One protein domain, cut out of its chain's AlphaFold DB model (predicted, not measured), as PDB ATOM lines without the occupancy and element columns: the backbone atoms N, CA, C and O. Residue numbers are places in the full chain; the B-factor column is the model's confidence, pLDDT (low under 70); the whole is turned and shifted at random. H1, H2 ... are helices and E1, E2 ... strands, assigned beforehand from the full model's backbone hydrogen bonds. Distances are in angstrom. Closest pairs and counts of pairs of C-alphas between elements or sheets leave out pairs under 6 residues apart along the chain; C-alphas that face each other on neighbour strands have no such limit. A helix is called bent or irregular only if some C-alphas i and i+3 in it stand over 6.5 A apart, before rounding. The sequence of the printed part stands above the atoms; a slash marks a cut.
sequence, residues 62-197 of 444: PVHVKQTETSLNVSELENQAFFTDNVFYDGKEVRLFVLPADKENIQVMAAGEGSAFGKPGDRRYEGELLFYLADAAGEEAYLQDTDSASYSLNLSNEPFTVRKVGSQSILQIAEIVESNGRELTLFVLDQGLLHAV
ATOM      1  N   PRO A  62      41.316 -28.105  -8.678       40.44
ATOM      2  CA  PRO A  62      40.284 -28.952  -9.257       40.44
ATOM      3  C   PRO A  62      40.240 -30.296  -8.523       40.44
ATOM      4  O   PRO A  62      41.277 -30.917  -8.280       40.44
ATOM      5  N   VAL A  63      39.037 -30.748  -8.173       52.50
ATOM      6  CA  VAL A  63      38.787 -32.126  -7.741       52.50
ATOM      7  C   VAL A  63      38.074 -32.883  -8.829       52.50
ATOM      8  O   VAL A  63      37.264 -32.315  -9.546       52.50
ATOM      9  N   HIS A  64      38.402 -34.169  -8.891       61.12
ATOM     10  CA  HIS A  64      37.788 -35.139  -9.768       61.12
ATOM     11  C   HIS A  64      36.366 -35.439  -9.282       61.12
ATOM     12  O   HIS A  64      36.184 -36.054  -8.226       61.12
ATOM     13  N   VAL A  65      35.363 -35.007 -10.041       70.12
ATOM     14  CA  VAL A  65      33.991 -35.512  -9.931       70.12
ATOM     15  C   VAL A  65      34.024 -37.037 -10.005       70.12
ATOM     16  O   VAL A  65      34.802 -37.627 -10.765       70.12
ATOM     17  N   LYS A  66      33.182 -37.707  -9.211       78.44
ATOM     18  CA  LYS A  66      33.110 -39.164  -9.276       78.44
ATOM     19  C   LYS A  66      32.518 -39.576 -10.621       78.44
ATOM     20  O   LYS A  66      31.351 -39.321 -10.904       78.44
ATOM     21  N   GLN A  67      33.332 -40.243 -11.435       78.31
ATOM     22  CA  GLN A  67      32.901 -40.764 -12.725       78.31
ATOM     23  C   GLN A  67      31.815 -41.830 -12.533       78.31
ATOM     24  O   GLN A  67      32.008 -42.797 -11.790       78.31
ATOM     25  N   THR A  68      30.683 -41.654 -13.208       77.44
ATOM     26  CA  THR A  68      29.613 -42.652 -13.321       77.44
ATOM     27  C   THR A  68      29.617 -43.270 -14.719       77.44
ATOM     28  O   THR A  68      30.403 -42.878 -15.583       77.44
ATOM     29  N   GLU A  69      28.778 -44.282 -14.955       80.12
ATOM     30  CA  GLU A  69      28.750 -44.998 -16.242       80.12
ATOM     31  C   GLU A  69      28.245 -44.131 -17.410       80.12
ATOM     32  O   GLU A  69      28.521 -44.441 -18.570       80.12
ATOM     33  N   THR A  70      27.549 -43.032 -17.108       86.75
ATOM     34  CA  THR A  70      26.954 -42.127 -18.094       86.75
ATOM     35  C   THR A  70      27.629 -40.763 -18.023       86.75
ATOM     36  O   THR A  70      27.599 -40.096 -16.988       86.75
ATOM     37  N   SER A  71      28.203 -40.326 -19.142       91.00
ATOM     38  CA  SER A  71      28.803 -38.999 -19.296       91.00
ATOM     39  C   SER A  71      28.312 -38.311 -20.564       91.00
ATOM     40  O   SER A  71      27.914 -38.967 -21.530       91.00
ATOM     41  N   LEU A  72      28.328 -36.981 -20.541       93.00
ATOM     42  CA  LEU A  72      28.008 -36.126 -21.681       93.00
ATOM     43  C   LEU A  72      29.047 -35.014 -21.811       93.00
ATOM     44  O   LEU A  72      29.689 -34.625 -20.831       93.00
ATOM     45  N   ASN A  73      29.208 -34.490 -23.026       94.44
ATOM     46  CA  ASN A  73      30.094 -33.357 -23.253       94.44
ATOM     47  C   ASN A  73      29.488 -32.081 -22.652       94.44
ATOM     48  O   ASN A  73      28.301 -31.805 -22.827       94.44
ATOM     49  N   VAL A  74      30.308 -31.266 -21.992       93.06
ATOM     50  CA  VAL A  74      29.846 -30.034 -21.335       93.06
ATOM     51  C   VAL A  74      29.159 -29.075 -22.313       93.06
ATOM     52  O   VAL A  74      28.101 -28.540 -21.994       93.06
ATOM     53  N   SER A  75      29.678 -28.923 -23.534       93.06
ATOM     54  CA  SER A  75      29.060 -28.047 -24.541       93.06
ATOM     55  C   SER A  75      27.671 -28.529 -24.976       93.06
ATOM     56  O   SER A  75      26.811 -27.728 -25.343       93.06
ATOM     57  N   GLU A  76      27.411 -29.837 -24.913       92.31
ATOM     58  CA  GLU A  76      26.082 -30.386 -25.176       92.31
ATOM     59  C   GLU A  76      25.123 -30.102 -24.019       92.31
ATOM     60  O   GLU A  76      23.942 -29.863 -24.270       92.31
ATOM     61  N   LEU A  77      25.609 -30.101 -22.775       92.81
ATOM     62  CA  LEU A  77      24.806 -29.828 -21.580       92.81
ATOM     63  C   LEU A  77      24.411 -28.355 -21.475       92.81
ATOM     64  O   LEU A  77      23.242 -28.068 -21.226       92.81
ATOM     65  N   GLU A  78      25.333 -27.429 -21.745       92.38
ATOM     66  CA  GLU A  78      25.084 -25.975 -21.706       92.38
ATOM     67  C   GLU A  78      23.915 -25.549 -22.611       92.38
ATOM     68  O   GLU A  78      23.169 -24.629 -22.293       92.38
ATOM     69  N   ASN A  79      23.708 -26.252 -23.728       89.31
ATOM     70  CA  ASN A  79      22.615 -25.975 -24.664       89.31
ATOM     71  C   ASN A  79      21.268 -26.598 -24.255       89.31
ATOM     72  O   ASN A  79      20.246 -26.347 -24.898       89.31
ATOM     73  N   GLN A  80      21.258 -27.475 -23.253       92.31
ATOM     74  CA  GLN A  80      20.112 -28.323 -22.917       92.31
ATOM     75  C   GLN A  80      19.613 -28.155 -21.487       92.31
ATOM     76  O   GLN A  80      18.450 -28.478 -21.232       92.31
ATOM     77  N   ALA A  81      20.477 -27.709 -20.581       93.75
ATOM     78  CA  ALA A  81      20.178 -27.566 -19.172       93.75
ATOM     79  C   ALA A  81      19.093 -26.513 -18.922       93.75
ATOM     80  O   ALA A  81      19.030 -25.476 -19.582       93.75
ATOM     81  N   PHE A  82      18.240 -26.786 -17.938       94.00
ATOM     82  CA  PHE A  82      17.382 -25.768 -17.337       94.00
ATOM     83  C   PHE A  82      18.182 -24.809 -16.472       94.00
ATOM     84  O   PHE A  82      17.841 -23.632 -16.391       94.00
ATOM     85  N   PHE A  83      19.233 -25.321 -15.836       95.56
ATOM     86  CA  PHE A  83      20.049 -24.570 -14.903       95.56
ATOM     87  C   PHE A  83      21.500 -25.029 -14.975       95.56
ATOM     88  O   PHE A  83      21.791 -26.218 -15.146       95.56
ATOM     89  N   THR A  84      22.416 -24.075 -14.867       95.38
ATOM     90  CA  THR A  84      23.854 -24.319 -14.794       95.38
ATOM     91  C   THR A  84      24.457 -23.323 -13.825       95.38
ATOM     92  O   THR A  84      24.185 -22.130 -13.943       95.38
ATOM     93  N   ASP A  85      25.270 -23.811 -12.895       95.56
ATOM     94  CA  ASP A  85      25.967 -22.965 -11.928       95.56
ATOM     95  C   ASP A  85      27.226 -23.660 -11.400       95.56
ATOM     96  O   ASP A  85      27.419 -24.869 -11.583       95.56
ATOM     97  N   ASN A  86      28.077 -22.894 -10.730       93.31
ATOM     98  CA  ASN A  86      29.233 -23.401 -10.012       93.31
ATOM     99  C   ASN A  86      28.851 -23.678  -8.556       93.31
ATOM    100  O   ASN A  86      28.331 -22.819  -7.846       93.31
ATOM    101  N   VAL A  87      29.142 -24.890  -8.095       93.38
ATOM    102  CA  VAL A  87      28.926 -25.324  -6.714       93.38
ATOM    103  C   VAL A  87      30.259 -25.614  -6.039       93.38
ATOM    104  O   VAL A  87      31.203 -26.106  -6.665       93.38
ATOM    105  N   PHE A  88      30.331 -25.313  -4.744       89.88
ATOM    106  CA  PHE A  88      31.530 -25.464  -3.936       89.88
ATOM    107  C   PHE A  88      31.397 -26.595  -2.915       89.88
ATOM    108  O   PHE A  88      30.335 -26.819  -2.336       89.88
ATOM    109  N   TYR A  89      32.503 -27.283  -2.664       85.88
ATOM    110  CA  TYR A  89      32.669 -28.204  -1.542       85.88
ATOM    111  C   TYR A  89      34.145 -28.244  -1.149       85.88
ATOM    112  O   TYR A  89      35.006 -28.439  -2.010       85.88
ATOM    113  N   ASP A  90      34.458 -28.045   0.132       79.50
ATOM    114  CA  ASP A  90      35.833 -28.040   0.658       79.50
ATOM    115  C   ASP A  90      36.793 -27.141  -0.144       79.50
ATOM    116  O   ASP A  90      37.919 -27.522  -0.482       79.50
ATOM    117  N   GLY A  91      36.318 -25.943  -0.503       77.56
ATOM    118  CA  GLY A  91      37.093 -24.958  -1.264       77.56
ATOM    119  C   GLY A  91      37.376 -25.353  -2.717       77.56
ATOM    120  O   GLY A  91      38.245 -24.748  -3.350       77.56
ATOM    121  N   LYS A  92      36.677 -26.362  -3.247       83.31
ATOM    122  CA  LYS A  92      36.778 -26.818  -4.637       83.31
ATOM    123  C   LYS A  92      35.512 -26.477  -5.393       83.31
ATOM    124  O   LYS A  92      34.419 -26.630  -4.861       83.31
ATOM    125  N   GLU A  93      35.690 -26.061  -6.637       90.88
ATOM    126  CA  GLU A  93      34.622 -25.636  -7.535       90.88
ATOM    127  C   GLU A  93      34.314 -26.727  -8.569       90.88
ATOM    128  O   GLU A  93      35.223 -27.318  -9.164       90.88
ATOM    129  N   VAL A  94      33.027 -26.989  -8.782       92.56
ATOM    130  CA  VAL A  94      32.492 -27.965  -9.740       92.56
ATOM    131  C   VAL A  94      31.327 -27.318 -10.484       92.56
ATOM    132  O   VAL A  94      30.561 -26.559  -9.898       92.56
ATOM    133  N   ARG A  95      31.166 -27.626 -11.771       95.00
ATOM    134  CA  ARG A  95      30.010 -27.193 -12.567       95.00
ATOM    135  C   ARG A  95      28.865 -28.178 -12.412       95.00
ATOM    136  O   ARG A  95      29.043 -29.371 -12.659       95.00
ATOM    137  N   LEU A  96      27.700 -27.667 -12.044       96.25
ATOM    138  CA  LEU A  96      26.447 -28.398 -11.938       96.25
ATOM    139  C   LEU A  96      25.564 -28.082 -13.145       96.25
ATOM    140  O   LEU A  96      25.378 -26.918 -13.489       96.25
ATOM    141  N   PHE A  97      24.962 -29.114 -13.732       96.75
ATOM    142  CA  PHE A  97      23.945 -28.990 -14.773       96.75
ATOM    143  C   PHE A  97      22.679 -29.726 -14.344       96.75
ATOM    144  O   PHE A  97      22.749 -30.893 -13.952       96.75
ATOM    145  N   VAL A  98      21.527 -29.069 -14.462       96.12
ATOM    146  CA  VAL A  98      20.210 -29.664 -14.200       96.12
ATOM    147  C   VAL A  98      19.433 -29.742 -15.505       96.12
ATOM    148  O   VAL A  98      19.186 -28.722 -16.153       96.12
ATOM    149  N   LEU A  99      19.072 -30.953 -15.918       94.81
ATOM    150  CA  LEU A  99      18.393 -31.241 -17.178       94.81
ATOM    151  C   LEU A  99      17.029 -31.894 -16.917       94.81
ATOM    152  O   LEU A  99      16.891 -32.638 -15.950       94.81
ATOM    153  N   PRO A 100      16.034 -31.700 -17.798       94.31
ATOM    154  CA  PRO A 100      14.863 -32.569 -17.812       94.31
ATOM    155  C   PRO A 100      15.248 -33.978 -18.262       94.31
ATOM    156  O   PRO A 100      15.997 -34.131 -19.232       94.31
ATOM    157  N   ALA A 101      14.661 -35.002 -17.646       93.06
ATOM    158  CA  ALA A 101      14.722 -36.363 -18.179       93.06
ATOM    159  C   ALA A 101      13.961 -36.485 -19.514       93.06
ATOM    160  O   ALA A 101      14.406 -37.188 -20.420       93.06
ATOM    161  N   ASP A 102      12.851 -35.750 -19.659       92.81
ATOM    162  CA  ASP A 102      12.055 -35.670 -20.888       92.81
ATOM    163  C   ASP A 102      11.637 -34.221 -21.188       92.81
ATOM    164  O   ASP A 102      10.925 -33.591 -20.408       92.81
ATOM    165  N   LYS A 103      12.072 -33.676 -22.328       89.81
ATOM    166  CA  LYS A 103      11.755 -32.299 -22.748       89.81
ATOM    167  C   LYS A 103      10.312 -32.127 -23.215       89.81
ATOM    168  O   LYS A 103       9.826 -30.997 -23.214       89.81
ATOM    169  N   GLU A 104       9.628 -33.205 -23.587       91.94
ATOM    170  CA  GLU A 104       8.231 -33.157 -24.038       91.94
ATOM    171  C   GLU A 104       7.267 -32.816 -22.890       91.94
ATOM    172  O   GLU A 104       6.153 -32.353 -23.128       91.94
ATOM    173  N   ASN A 105       7.719 -32.944 -21.640       92.25
ATOM    174  CA  ASN A 105       6.951 -32.557 -20.457       92.25
ATOM    175  C   ASN A 105       6.969 -31.046 -20.170       92.25
ATOM    176  O   ASN A 105       6.436 -30.595 -19.153       92.25
ATOM    177  N   ILE A 106       7.587 -30.243 -21.040       92.00
ATOM    178  CA  ILE A 106       7.554 -28.786 -20.937       92.00
ATOM    179  C   ILE A 106       6.273 -28.272 -21.591       92.00
ATOM    180  O   ILE A 106       6.065 -28.414 -22.796       92.00
ATOM    181  N   GLN A 107       5.439 -27.605 -20.805       90.69
ATOM    182  CA  GLN A 107       4.168 -27.036 -21.243       90.69
ATOM    183  C   GLN A 107       4.195 -25.509 -21.120       90.69
ATOM    184  O   GLN A 107       4.928 -24.949 -20.307       90.69
ATOM    185  N   VAL A 108       3.392 -24.819 -21.931       89.88
ATOM    186  CA  VAL A 108       3.149 -23.375 -21.787       89.88
ATOM    187  C   VAL A 108       1.743 -23.192 -21.240       89.88
ATOM    188  O   VAL A 108       0.788 -23.675 -21.848       89.88
ATOM    189  N   MET A 109       1.617 -22.494 -20.113       85.31
ATOM    190  CA  MET A 109       0.332 -22.283 -19.444       85.31
ATOM    191  C   MET A 109      -0.643 -21.516 -20.342       85.31
ATOM    192  O   MET A 109      -0.308 -20.446 -20.866       85.31
ATOM    193  N   ALA A 110      -1.856 -22.039 -20.518       81.38
ATOM    194  CA  ALA A 110      -2.836 -21.449 -21.422       81.38
ATOM    195  C   ALA A 110      -3.580 -20.253 -20.798       81.38
ATOM    196  O   ALA A 110      -3.637 -20.051 -19.584       81.38
ATOM    197  N   ALA A 111      -4.206 -19.437 -21.652       75.06
ATOM    198  CA  ALA A 111      -5.082 -18.358 -21.204       75.06
ATOM    199  C   ALA A 111      -6.311 -18.925 -20.470       75.06
ATOM    200  O   ALA A 111      -7.063 -19.714 -21.036       75.06
ATOM    201  N   GLY A 112      -6.527 -18.490 -19.225       66.38
ATOM    202  CA  GLY A 112      -7.595 -18.996 -18.352       66.38
ATOM    203  C   GLY A 112      -7.140 -20.047 -17.333       66.38
ATOM    204  O   GLY A 112      -7.904 -20.352 -16.425       66.38
ATOM    205  N   GLU A 113      -5.895 -20.525 -17.418       62.75
ATOM    206  CA  GLU A 113      -5.273 -21.452 -16.455       62.75
ATOM    207  C   GLU A 113      -4.438 -20.721 -15.389       62.75
ATOM    208  O   GLU A 113      -3.413 -21.226 -14.936       62.75
ATOM    209  N   GLY A 114      -4.853 -19.512 -14.985       56.62
ATOM    210  CA  GLY A 114      -4.235 -18.830 -13.845       56.62
ATOM    211  C   GLY A 114      -4.382 -19.712 -12.608       56.62
ATOM    212  O   GLY A 114      -5.486 -19.877 -12.094       56.62
ATOM    213  N   SER A 115      -3.287 -20.328 -12.182       65.69
ATOM    214  CA  SER A 115      -3.250 -21.302 -11.095       65.69
ATOM    215  C   SER A 115      -2.145 -20.924 -10.118       65.69
ATOM    216  O   SER A 115      -1.351 -20.024 -10.395       65.69
ATOM    217  N   ALA A 116      -2.065 -21.631  -8.988       67.06
ATOM    218  CA  ALA A 116      -0.936 -21.526  -8.064       67.06
ATOM    219  C   ALA A 116       0.428 -21.615  -8.780       67.06
ATOM    220  O   ALA A 116       1.393 -21.000  -8.342       67.06
ATOM    221  N   PHE A 117       0.484 -22.328  -9.912       72.25
ATOM    222  CA  PHE A 117       1.701 -22.649 -10.652       72.25
ATOM    223  C   PHE A 117       2.222 -21.536 -11.565       72.25
ATOM    224  O   PHE A 117       3.335 -21.667 -12.064       72.25
ATOM    225  N   GLY A 118       1.477 -20.451 -11.796       79.44
ATOM    226  CA  GLY A 118       1.951 -19.355 -12.646       79.44
ATOM    227  C   GLY A 118       0.867 -18.627 -13.427       79.44
ATOM    228  O   GLY A 118      -0.341 -18.824 -13.241       79.44
ATOM    229  N   LYS A 119       1.314 -17.744 -14.317       87.50
ATOM    230  CA  LYS A 119       0.465 -16.926 -15.187       87.50
ATOM    231  C   LYS A 119       0.407 -17.530 -16.594       87.50
ATOM    232  O   LYS A 119       1.333 -18.218 -17.016       87.50
ATOM    233  N   PRO A 120      -0.658 -17.252 -17.368       88.00
ATOM    234  CA  PRO A 120      -0.697 -17.623 -18.778       88.00
ATOM    235  C   PRO A 120       0.553 -17.146 -19.529       88.00
ATOM    236  O   PRO A 120       0.921 -15.975 -19.436       88.00
ATOM    237  N   GLY A 121       1.169 -18.046 -20.295       88.62
ATOM    238  CA  GLY A 121       2.443 -17.819 -20.979       88.62
ATOM    239  C   GLY A 121       3.674 -18.345 -20.237       88.62
ATOM    240  O   GLY A 121       4.723 -18.476 -20.870       88.62
ATOM    241  N   ASP A 122       3.560 -18.701 -18.954       91.62
ATOM    242  CA  ASP A 122       4.670 -19.293 -18.204       91.62
ATOM    243  C   ASP A 122       5.003 -20.702 -18.702       91.62
ATOM    244  O   ASP A 122       4.128 -21.459 -19.141       91.62
ATOM    245  N   ARG A 123       6.290 -21.057 -18.629       92.25
ATOM    246  CA  ARG A 123       6.778 -22.398 -18.957       92.25
ATOM    247  C   ARG A 123       6.738 -23.267 -17.710       92.25
ATOM    248  O   ARG A 123       7.419 -22.979 -16.732       92.25
ATOM    249  N   ARG A 124       5.999 -24.366 -17.776       91.25
ATOM    250  CA  ARG A 124       5.904 -25.373 -16.720       91.25
ATOM    251  C   ARG A 124       6.644 -26.638 -17.126       91.25
ATOM    252  O   ARG A 124       6.609 -27.019 -18.294       91.25
ATOM    253  N   TYR A 125       7.276 -27.288 -16.165       93.12
ATOM    254  CA  TYR A 125       7.858 -28.613 -16.313       93.12
ATOM    255  C   TYR A 125       7.252 -29.569 -15.287       93.12
ATOM    256  O   TYR A 125       7.161 -29.211 -14.117       93.12
ATOM    257  N   GLU A 126       6.860 -30.765 -15.725       93.00
ATOM    258  CA  GLU A 126       6.409 -31.851 -14.847       93.00
ATOM    259  C   GLU A 126       7.173 -33.143 -15.158       93.00
ATOM    260  O   GLU A 126       6.922 -33.795 -16.172       93.00
ATOM    261  N   GLY A 127       8.123 -33.539 -14.317       94.19
ATOM    262  CA  GLY A 127       8.881 -34.768 -14.552       94.19
ATOM    263  C   GLY A 127      10.168 -34.880 -13.751       94.19
ATOM    264  O   GLY A 127      10.462 -34.055 -12.890       94.19
ATOM    265  N   GLU A 128      10.936 -35.926 -14.034       95.38
ATOM    266  CA  GLU A 128      12.201 -36.204 -13.353       95.38
ATOM    267  C   GLU A 128      13.339 -35.305 -13.852       95.38
ATOM    268  O   GLU A 128      13.460 -35.021 -15.045       95.38
ATOM    269  N   LEU A 129      14.219 -34.895 -12.942       94.94
ATOM    270  CA  LEU A 129      15.425 -34.143 -13.279       94.94
ATOM    271  C   LEU A 129      16.654 -35.051 -13.319       94.94
ATOM    272  O   LEU A 129      16.781 -35.995 -12.543       94.94
ATOM    273  N   LEU A 130      17.582 -34.724 -14.213       95.06
ATOM    274  CA  LEU A 130      18.899 -35.336 -14.314       95.06
ATOM    275  C   LEU A 130      19.958 -34.321 -13.896       95.06
ATOM    276  O   LEU A 130      20.006 -33.209 -14.428       95.06
ATOM    277  N   PHE A 131      20.842 -34.726 -12.991       95.81
ATOM    278  CA  PHE A 131      21.922 -33.887 -12.486       95.81
ATOM    279  C   PHE A 131      23.251 -34.364 -13.058       95.81
ATOM    280  O   PHE A 131      23.579 -35.543 -12.958       95.81
ATOM    281  N   TYR A 132      24.036 -33.462 -13.635       95.81
ATOM    282  CA  TYR A 132      25.392 -33.757 -14.094       95.81
ATOM    283  C   TYR A 132      26.390 -32.861 -13.372       95.81
ATOM    284  O   TYR A 132      26.133 -31.675 -13.170       95.81
ATOM    285  N   LEU A 133      27.545 -33.425 -13.021       95.25
ATOM    286  CA  LEU A 133      28.662 -32.687 -12.438       95.25
ATOM    287  C   LEU A 133      29.882 -32.767 -13.353       95.25
ATOM    288  O   LEU A 133      30.211 -33.846 -13.845       95.25
ATOM    289  N   ALA A 134      30.571 -31.647 -13.551       94.50
ATOM    290  CA  ALA A 134      31.840 -31.576 -14.269       94.50
ATOM    291  C   ALA A 134      32.889 -30.833 -13.448       94.50
ATOM    292  O   ALA A 134      32.592 -29.810 -12.830       94.50
ATOM    293  N   ASP A 135      34.142 -31.270 -13.528       90.12
ATOM    294  CA  ASP A 135      35.271 -30.487 -13.026       90.12
ATOM    295  C   ASP A 135      35.231 -29.075 -13.659       90.12
ATOM    296  O   ASP A 135      34.837 -28.917 -14.824       90.12
ATOM    297  N   ALA A 136      35.650 -28.033 -12.927       85.44
ATOM    298  CA  ALA A 136      35.538 -26.634 -13.371       85.44
ATOM    299  C   ALA A 136      36.121 -26.370 -14.779       85.44
ATOM    300  O   ALA A 136      35.571 -25.581 -15.542       85.44
ATOM    301  N   ALA A 137      37.190 -27.083 -15.153       84.75
ATOM    302  CA  ALA A 137      37.823 -27.011 -16.475       84.75
ATOM    303  C   ALA A 137      37.660 -28.292 -17.326       84.75
ATOM    304  O   ALA A 137      38.309 -28.422 -18.361       84.75
ATOM    305  N   GLY A 138      36.842 -29.255 -16.888       85.69
ATOM    306  CA  GLY A 138      36.616 -30.517 -17.600       85.69
ATOM    307  C   GLY A 138      35.827 -30.355 -18.907       85.69
ATOM    308  O   GLY A 138      35.071 -29.404 -19.083       85.69
ATOM    309  N   GLU A 139      35.968 -31.289 -19.841       92.88
ATOM    310  CA  GLU A 139      35.154 -31.310 -21.073       92.88
ATOM    311  C   GLU A 139      33.954 -32.265 -20.970       92.88
ATOM    312  O   GLU A 139      33.042 -32.218 -21.797       92.88
ATOM    313  N   GLU A 140      33.938 -33.105 -19.936       93.88
ATOM    314  CA  GLU A 140      32.904 -34.100 -19.667       93.88
ATOM    315  C   GLU A 140      32.236 -33.828 -18.319       93.88
ATOM    316  O   GLU A 140      32.891 -33.403 -17.363       93.88
ATOM    317  N   ALA A 141      30.938 -34.113 -18.248       94.81
ATOM    318  CA  ALA A 141      30.184 -34.165 -17.007       94.81
ATOM    319  C   ALA A 141      29.594 -35.564 -16.807       94.81
ATOM    320  O   ALA A 141      29.200 -36.224 -17.771       94.81
ATOM    321  N   TYR A 142      29.483 -35.991 -15.554       94.88
ATOM    322  CA  TYR A 142      29.026 -37.324 -15.169       94.88
ATOM    323  C   TYR A 142      27.647 -37.250 -14.514       94.88
ATOM    324  O   TYR A 142      27.421 -36.412 -13.633       94.88
ATOM    325  N   LEU A 143      26.735 -38.127 -14.942       94.62
ATOM    326  CA  LEU A 143      25.377 -38.222 -14.403       94.62
ATOM    327  C   LEU A 143      25.433 -38.619 -12.927       94.62
ATOM    328  O   LEU A 143      26.108 -39.583 -12.577       94.62
ATOM    329  N   GLN A 144      24.720 -37.902 -12.073       93.56
ATOM    330  CA  GLN A 144      24.633 -38.192 -10.650       93.56
ATOM    331  C   GLN A 144      23.481 -39.150 -10.370       93.56
ATOM    332  O   GLN A 144      22.399 -39.021 -10.939       93.56
ATOM    333  N   ASP A 145      23.732 -40.102  -9.475       86.25
ATOM    334  CA  ASP A 145      22.709 -41.002  -8.955       86.25
ATOM    335  C   ASP A 145      21.999 -40.312  -7.788       86.25
ATOM    336  O   ASP A 145      22.429 -40.382  -6.636       86.25
ATOM    337  N   THR A 146      20.965 -39.548  -8.121       82.31
ATOM    338  CA  THR A 146      20.048 -38.942  -7.156       82.31
ATOM    339  C   THR A 146      18.732 -39.700  -7.197       82.31
ATOM    340  O   THR A 146      18.297 -40.099  -8.277       82.31
ATOM    341  N   ASP A 147      18.062 -39.841  -6.053       71.50
ATOM    342  CA  ASP A 147      16.712 -40.404  -6.018       71.50
ATOM    343  C   ASP A 147      15.815 -39.680  -7.035       71.50
ATOM    344  O   ASP A 147      15.637 -38.462  -6.967       71.50
ATOM    345  N   SER A 148      15.274 -40.429  -7.997       66.12
ATOM    346  CA  SER A 148      14.428 -39.896  -9.062       66.12
ATOM    347  C   SER A 148      13.086 -39.446  -8.478       66.12
ATOM    348  O   SER A 148      12.170 -40.251  -8.291       66.12
ATOM    349  N   ALA A 149      12.981 -38.161  -8.149       79.69
ATOM    350  CA  ALA A 149      11.720 -37.504  -7.837       79.69
ATOM    351  C   ALA A 149      11.177 -36.812  -9.093       79.69
ATOM    352  O   ALA A 149      11.935 -36.275  -9.902       79.69
ATOM    353  N   SER A 150       9.855 -36.843  -9.263       89.62
ATOM    354  CA  SER A 150       9.177 -36.057 -10.291       89.62
ATOM    355  C   SER A 150       8.844 -34.688  -9.714       89.62
ATOM    356  O   SER A 150       8.149 -34.622  -8.708       89.62
ATOM    357  N   TYR A 151       9.283 -33.629 -10.386       91.69
ATOM    358  CA  TYR A 151       9.140 -32.242  -9.956       91.69
ATOM    359  C   TYR A 151       8.039 -31.519 -10.735       91.69
ATOM    360  O   TYR A 151       7.877 -31.773 -11.932       91.69
ATOM    361  N   SER A 152       7.344 -30.571 -10.100       91.50
ATOM    362  CA  SER A 152       6.452 -29.607 -10.769       91.50
ATOM    363  C   SER A 152       7.005 -28.183 -10.659       91.50
ATOM    364  O   SER A 152       6.870 -27.512  -9.635       91.50
ATOM    365  N   LEU A 153       7.629 -27.705 -11.736       92.31
ATOM    366  CA  LEU A 153       8.399 -26.460 -11.746       92.31
ATOM    367  C   LEU A 153       7.776 -25.407 -12.658       92.31
ATOM    368  O   LEU A 153       7.403 -25.697 -13.798       92.31
ATOM    369  N   ASN A 154       7.769 -24.155 -12.204       91.31
ATOM    370  CA  ASN A 154       7.598 -23.002 -13.083       91.31
ATOM    371  C   ASN A 154       8.983 -22.504 -13.516       91.31
ATOM    372  O   ASN A 154       9.670 -21.809 -12.773       91.31
ATOM    373  N   LEU A 155       9.385 -22.853 -14.738       91.94
ATOM    374  CA  LEU A 155      10.679 -22.479 -15.311       91.94
ATOM    375  C   LEU A 155      10.794 -20.973 -15.604       91.94
ATOM    376  O   LEU A 155      11.894 -20.504 -15.885       91.94
ATOM    377  N   SER A 156       9.689 -20.220 -15.573       90.56
ATOM    378  CA  SER A 156       9.699 -18.759 -15.721       90.56
ATOM    379  C   SER A 156      10.036 -18.012 -14.421       90.56
ATOM    380  O   SER A 156      10.323 -16.821 -14.496       90.56
ATOM    381  N   ASN A 157      10.017 -18.680 -13.259       86.19
ATOM    382  CA  ASN A 157      10.189 -18.064 -11.931       86.19
ATOM    383  C   ASN A 157      11.437 -18.576 -11.183       86.19
ATOM    384  O   ASN A 157      11.380 -18.769  -9.976       86.19
ATOM    385  N   GLU A 158      12.537 -18.838 -11.896       87.56
ATOM    386  CA  GLU A 158      13.836 -19.231 -11.308       87.56
ATOM    387  C   GLU A 158      13.733 -20.311 -10.203       87.56
ATOM    388  O   GLU A 158      14.098 -20.082  -9.053       87.56
ATOM    389  N   PRO A 159      13.259 -21.531 -10.524       93.00
ATOM    390  CA  PRO A 159      13.000 -22.570  -9.521       93.00
ATOM    391  C   PRO A 159      14.277 -23.182  -8.921       93.00
ATOM    392  O   PRO A 159      14.192 -24.079  -8.086       93.00
ATOM    393  N   PHE A 160      15.453 -22.730  -9.355       95.75
ATOM    394  CA  PHE A 160      16.753 -23.219  -8.920       95.75
ATOM    395  C   PHE A 160      17.532 -22.084  -8.271       95.75
ATOM    396  O   PHE A 160      17.602 -20.980  -8.807       95.75
ATOM    397  N   THR A 161      18.163 -22.355  -7.135       95.62
ATOM    398  CA  THR A 161      19.054 -21.389  -6.489       95.62
ATOM    399  C   THR A 161      20.241 -22.112  -5.886       95.62
ATOM    400  O   THR A 161      20.063 -23.122  -5.213       95.62
ATOM    401  N   VAL A 162      21.449 -21.590  -6.077       95.44
ATOM    402  CA  VAL A 162      22.639 -22.056  -5.362       95.44
ATOM    403  C   VAL A 162      23.014 -21.024  -4.312       95.44
ATOM    404  O   VAL A 162      23.069 -19.827  -4.589       95.44
ATOM    405  N   ARG A 163      23.266 -21.482  -3.086       93.50
ATOM    406  CA  ARG A 163      23.721 -20.627  -1.984       93.50
ATOM    407  C   ARG A 163      24.944 -21.231  -1.330       93.50
ATOM    408  O   ARG A 163      25.009 -22.442  -1.140       93.50
ATOM    409  N   LYS A 164      25.911 -20.389  -0.982       92.62
ATOM    410  CA  LYS A 164      27.064 -20.801  -0.182       92.62
ATOM    411  C   LYS A 164      26.670 -20.801   1.295       92.62
ATOM    412  O   LYS A 164      26.078 -19.832   1.757       92.62
ATOM    413  N   VAL A 165      26.987 -21.882   1.995       93.25
ATOM    414  CA  VAL A 165      26.830 -22.048   3.443       93.25
ATOM    415  C   VAL A 165      28.158 -22.592   3.963       93.25
ATOM    416  O   VAL A 165      28.506 -23.757   3.740       93.25
ATOM    417  N   GLY A 166      28.968 -21.710   4.546       90.19
ATOM    418  CA  GLY A 166      30.326 -22.041   4.972       90.19
ATOM    419  C   GLY A 166      31.211 -22.443   3.794       90.19
ATOM    420  O   GLY A 166      31.382 -21.689   2.834       90.19
ATOM    421  N   SER A 167      31.810 -23.634   3.852       89.12
ATOM    422  CA  SER A 167      32.683 -24.155   2.788       89.12
ATOM    423  C   SER A 167      31.942 -24.884   1.660       89.12
ATOM    424  O   SER A 167      32.596 -25.357   0.723       89.12
ATOM    425  N   GLN A 168      30.613 -24.992   1.733       92.94
ATOM    426  CA  GLN A 168      29.797 -25.786   0.817       92.94
ATOM    427  C   GLN A 168      28.754 -24.930   0.095       92.94
ATOM    428  O   GLN A 168      28.373 -23.852   0.548       92.94
ATOM    429  N   SER A 169      28.276 -25.427  -1.039       94.44
ATOM    430  CA  SER A 169      27.111 -24.901  -1.742       94.44
ATOM    431  C   SER A 169      25.919 -25.826  -1.568       94.44
ATOM    432  O   SER A 169      26.033 -27.037  -1.760       94.44
ATOM    433  N   ILE A 170      24.764 -25.234  -1.285       95.75
ATOM    434  CA  ILE A 170      23.469 -25.902  -1.298       95.75
ATOM    435  C   ILE A 170      22.740 -25.493  -2.578       95.75
ATOM    436  O   ILE A 170      22.470 -24.309  -2.793       95.75
ATOM    437  N   LEU A 171      22.431 -26.473  -3.427       96.62
ATOM    438  CA  LEU A 171      21.459 -26.334  -4.509       96.62
ATOM    439  C   LEU A 171      20.061 -26.485  -3.913       96.62
ATOM    440  O   LEU A 171      19.757 -27.490  -3.279       96.62
ATOM    441  N   GLN A 172      19.199 -25.520  -4.178       96.69
ATOM    442  CA  GLN A 172      17.784 -25.562  -3.868       96.69
ATOM    443  C   GLN A 172      16.976 -25.721  -5.153       96.69
ATOM    444  O   GLN A 172      17.226 -25.023  -6.137       96.69
ATOM    445  N   ILE A 173      15.963 -26.580  -5.093       96.19
ATOM    446  CA  ILE A 173      14.891 -26.690  -6.082       96.19
ATOM    447  C   ILE A 173      13.584 -26.330  -5.383       96.19
ATOM    448  O   ILE A 173      13.229 -26.968  -4.394       96.19
ATOM    449  N   ALA A 174      12.895 -25.300  -5.870       94.94
ATOM    450  CA  ALA A 174      11.633 -24.829  -5.313       94.94
ATOM    451  C   ALA A 174      10.449 -25.320  -6.153       94.94
ATOM    452  O   ALA A 174      10.252 -24.892  -7.294       94.94
ATOM    453  N   GLU A 175       9.638 -26.194  -5.567       92.94
ATOM    454  CA  GLU A 175       8.392 -26.673  -6.153       92.94
ATOM    455  C   GLU A 175       7.211 -25.861  -5.643       92.94
ATOM    456  O   GLU A 175       7.122 -25.514  -4.465       92.94
ATOM    457  N   ILE A 176       6.274 -25.563  -6.538       86.75
ATOM    458  CA  ILE A 176       5.015 -24.928  -6.160       86.75
ATOM    459  C   ILE A 176       4.036 -26.040  -5.803       86.75
ATOM    460  O   ILE A 176       3.675 -26.830  -6.669       86.75
ATOM    461  N   VAL A 177       3.569 -26.070  -4.556       85.50
ATOM    462  CA  VAL A 177       2.541 -27.031  -4.117       85.50
ATOM    463  C   VAL A 177       1.181 -26.344  -4.016       85.50
ATOM    464  O   VAL A 177       0.176 -26.848  -4.511       85.50
ATOM    465  N   GLU A 178       1.169 -25.132  -3.456       80.81
ATOM    466  CA  GLU A 178      -0.014 -24.283  -3.311       80.81
ATOM    467  C   GLU A 178       0.323 -22.825  -3.652       80.81
ATOM    468  O   GLU A 178       1.489 -22.463  -3.831       80.81
ATOM    469  N   SER A 179      -0.685 -21.950  -3.737       77.62
ATOM    470  CA  SER A 179      -0.497 -20.538  -4.122       77.62
ATOM    471  C   SER A 179       0.590 -19.839  -3.292       77.62
ATOM    472  O   SER A 179       1.419 -19.111  -3.838       77.62
ATOM    473  N   ASN A 180       0.623 -20.122  -1.991       81.31
ATOM    474  CA  ASN A 180       1.577 -19.628  -0.997       81.31
ATOM    475  C   ASN A 180       2.416 -20.757  -0.373       81.31
ATOM    476  O   ASN A 180       2.990 -20.543   0.687       81.31
ATOM    477  N   GLY A 181       2.446 -21.952  -0.971       88.94
ATOM    478  CA  GLY A 181       3.150 -23.119  -0.436       88.94
ATOM    479  C   GLY A 181       4.253 -23.584  -1.376       88.94
ATOM    480  O   GLY A 181       4.042 -23.702  -2.591       88.94
ATOM    481  N   ARG A 182       5.435 -23.831  -0.822       92.69
ATOM    482  CA  ARG A 182       6.613 -24.341  -1.516       92.69
ATOM    483  C   ARG A 182       7.167 -25.555  -0.787       92.69
ATOM    484  O   ARG A 182       7.259 -25.556   0.439       92.69
ATOM    485  N   GLU A 183       7.581 -26.540  -1.567       95.25
ATOM    486  CA  GLU A 183       8.470 -27.608  -1.119       95.25
ATOM    487  C   GLU A 183       9.858 -27.321  -1.682       95.25
ATOM    488  O   GLU A 183      10.037 -27.161  -2.891       95.25
ATOM    489  N   LEU A 184      10.842 -27.190  -0.798       96.06
ATOM    490  CA  LEU A 184      12.224 -26.916  -1.161       96.06
ATOM    491  C   LEU A 184      13.025 -28.206  -1.004       96.06
ATOM    492  O   LEU A 184      13.305 -28.645   0.113       96.06
ATOM    493  N   THR A 185      13.411 -28.808  -2.126       95.94
ATOM    494  CA  THR A 185      14.370 -29.917  -2.116       95.94
ATOM    495  C   THR A 185      15.777 -29.340  -2.143       95.94
ATOM    496  O   THR A 185      16.108 -28.529  -3.012       95.94
ATOM    497  N   LEU A 186      16.611 -29.760  -1.197       96.31
ATOM    498  CA  LEU A 186      17.965 -29.248  -1.026       96.31
ATOM    499  C   LEU A 186      18.990 -30.337  -1.344       96.31
ATOM    500  O   LEU A 186      18.828 -31.492  -0.950       96.31
ATOM    501  N   PHE A 187      20.065 -29.963  -2.028       95.75
ATOM    502  CA  PHE A 187      21.178 -30.843  -2.355       95.75
ATOM    503  C   PHE A 187      22.507 -30.195  -1.994       95.75
ATOM    504  O   PHE A 187      22.691 -28.995  -2.179       95.75
ATOM    505  N   VAL A 188      23.461 -31.005  -1.554       94.94
ATOM    506  CA  VAL A 188      24.842 -30.598  -1.296       94.94
ATOM    507  C   VAL A 188      25.802 -31.489  -2.075       94.94
ATOM    508  O   VAL A 188      25.553 -32.680  -2.274       94.94
ATOM    509  N   LEU A 189      26.910 -30.912  -2.526       91.75
ATOM    510  CA  LEU A 189      28.028 -31.670  -3.073       91.75
ATOM    511  C   LEU A 189      28.887 -32.198  -1.921       91.75
ATOM    512  O   LEU A 189      29.340 -31.415  -1.095       91.75
ATOM    513  N   ASP A 190      29.155 -33.499  -1.885       88.44
ATOM    514  CA  ASP A 190      30.117 -34.107  -0.959       88.44
ATOM    515  C   ASP A 190      30.880 -35.223  -1.676       88.44
ATOM    516  O   ASP A 190      30.298 -36.024  -2.403       88.44
ATOM    517  N   GLN A 191      32.206 -35.247  -1.528       86.50
ATOM    518  CA  GLN A 191      33.079 -36.250  -2.160       86.50
ATOM    519  C   GLN A 191      32.865 -36.427  -3.681       86.50
ATOM    520  O   GLN A 191      33.011 -37.527  -4.220       86.50
ATOM    521  N   GLY A 192      32.535 -35.341  -4.391       86.12
ATOM    522  CA  GLY A 192      32.308 -35.362  -5.840       86.12
ATOM    523  C   GLY A 192      30.980 -36.001  -6.264       86.12
ATOM    524  O   GLY A 192      30.854 -36.368  -7.432       86.12
ATOM    525  N   LEU A 193      30.033 -36.150  -5.331       90.38
ATOM    526  CA  LEU A 193      28.675 -36.640  -5.550       90.38
ATOM    527  C   LEU A 193      27.631 -35.659  -5.015       90.38
ATOM    528  O   LEU A 193      27.817 -35.046  -3.963       90.38
ATOM    529  N   LEU A 194      26.510 -35.549  -5.722       92.62
ATOM    530  CA  LEU A 194      25.362 -34.780  -5.250       92.62
ATOM    531  C   LEU A 194      24.535 -35.615  -4.260       92.62
ATOM    532  O   LEU A 194      24.165 -36.750  -4.552       92.62
ATOM    533  N   HIS A 195      24.229 -35.050  -3.096       92.56
ATOM    534  CA  HIS A 195      23.449 -35.694  -2.045       92.56
ATOM    535  C   HIS A 195      22.260 -34.830  -1.652       92.56
ATOM    536  O   HIS A 195      22.421 -33.629  -1.458       92.56
ATOM    537  N   ALA A 196      21.088 -35.441  -1.482       93.81
ATOM    538  CA  ALA A 196      19.953 -34.757  -0.877       93.81
ATOM    539  C   ALA A 196      20.261 -34.420   0.589       93.81
ATOM    540  O   ALA A 196      20.872 -35.218   1.306       93.81
ATOM    541  N   VAL A 197      19.823 -33.243   1.017       95.31
ATOM    542  CA  VAL A 197      19.884 -32.797   2.405       95.31
ATOM    543  C   VAL A 197      18.628 -33.266   3.125       95.31
ATOM    544  O   VAL A 197      17.519 -33.082   2.628       95.31
TER     545      VAL A 197
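What this domain is: This is residues 62 to 197 of the 444 residues of an uncharacterized protein of Sporosarcina newyorkensis (UniProt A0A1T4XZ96). Two strongly twisted sheets lie face to face as a sandwich, one of them built round the long bent strand E5 and the other a four-strand meander, E8 to E11, with the strands of the two sheets running nearly in line. The short helix H1 packs on the first sheet, on the side away from the second, while the long link of residues 109 to 122 lies at one end of the longest axis. The printed part has 136 residues, with one named helix and eleven named strands in the order E1, H1, then E2 to E11, and its class is mostly strand. The first sheet is branched, with antiparallel neighbour pairs; the second has the order E8, E9, E10, E11, all antiparallel. The whole is compact by its radius of gyration of the C-alphas, 15.5 A, yet elongated, spanning 50 by 31 by 22 A.

Where its parts are: After residues 62 to 70 comes E1, residues 71 to 73, with C-alpha 71 at (28.803, -38.999, -19.296). H1, residues 74 to 78, follows at once. E2 is residues 83 to 89, 18.7 A long, and E3 is residues 92 to 100, 26.2 A. E4 is residues 106 to 108. E5, residues 123 to 135, is the longest strand by residues and measures 30.2 A, from C-alpha 123 at (6.778, -22.398, -18.957) to C-alpha 135; it bends by 94 degrees at residue 126. E6 is residues 140 to 143 and E7 residues 150 to 154. E8 is residues 160 to 165, 16.0 A long. E9, residues 168 to 178, measures 30.1 A, and E10, residues 181 to 190, measures 29.1 A. E11, residues 193 to 196, ends with C-alpha 196 at (19.953, -34.757, -0.877).

How they stand to each other: In the branched sheet E5 has four neighbours in staggered pairing. Its residues 123 to 125 pair with E4, where N 107 and O 124 are 2.8 A apart, and its residues 124 to 128 pair with E7, where N 151 and O 127 are 2.8 A apart. Past the bend, E3 lies on one side of E5 and E6 on the other side, with N 95 and O 134 at 2.8 A and N 142 and O 133 at 2.8 A. E2 and E3 form a hairpin at 148 degrees, with N 87 and O 94 at 2.8 A. E1 is the antiparallel neighbour of E6, with N 141 and O 72 at 2.9 A. H1 is on this sheet, over E5, at a height over the sheet of 8.2 A; its closest C-alphas to E3 are those of Leu 77 and Phe 97, 6.9 A apart. Every O i to N i+4 pair of H1 is within hydrogen-bond range. The other sheet is a meander, each strand the antiparallel neighbour of the one before, with edge strands E8 and E11. N 163 and O 170 are 3.0 A apart between E8 and E9, N 171 and O 187 2.8 A between E9 and E10, and N 188 and O 195 2.8 A between E10 and E11. E4, E5 and E6 form a second meander. In the sandwich, the parts that face each other are 10.0 A centre to centre, and their best planes are 23 degrees apart. The closest C-alphas of E2 and E9 are those of Tyr 89 and Gln 168, at 4.4 A; those of E7 and E9 are Leu 153 and Glu 175, at 5.6 A. H1 is not on the second sheet.

The domain as a whole: The two C-alphas farthest apart, those of Pro 62 and Gly 112, are 49.7 A from each other. The printed part has no cut. The link E4 to E5, 14 residues, is long, and E6 to E7 is short but not tight. The mean pLDDT of the printed part is 88.3, and it is under 70 at residues 62 to 64, 112 to 116 and 148.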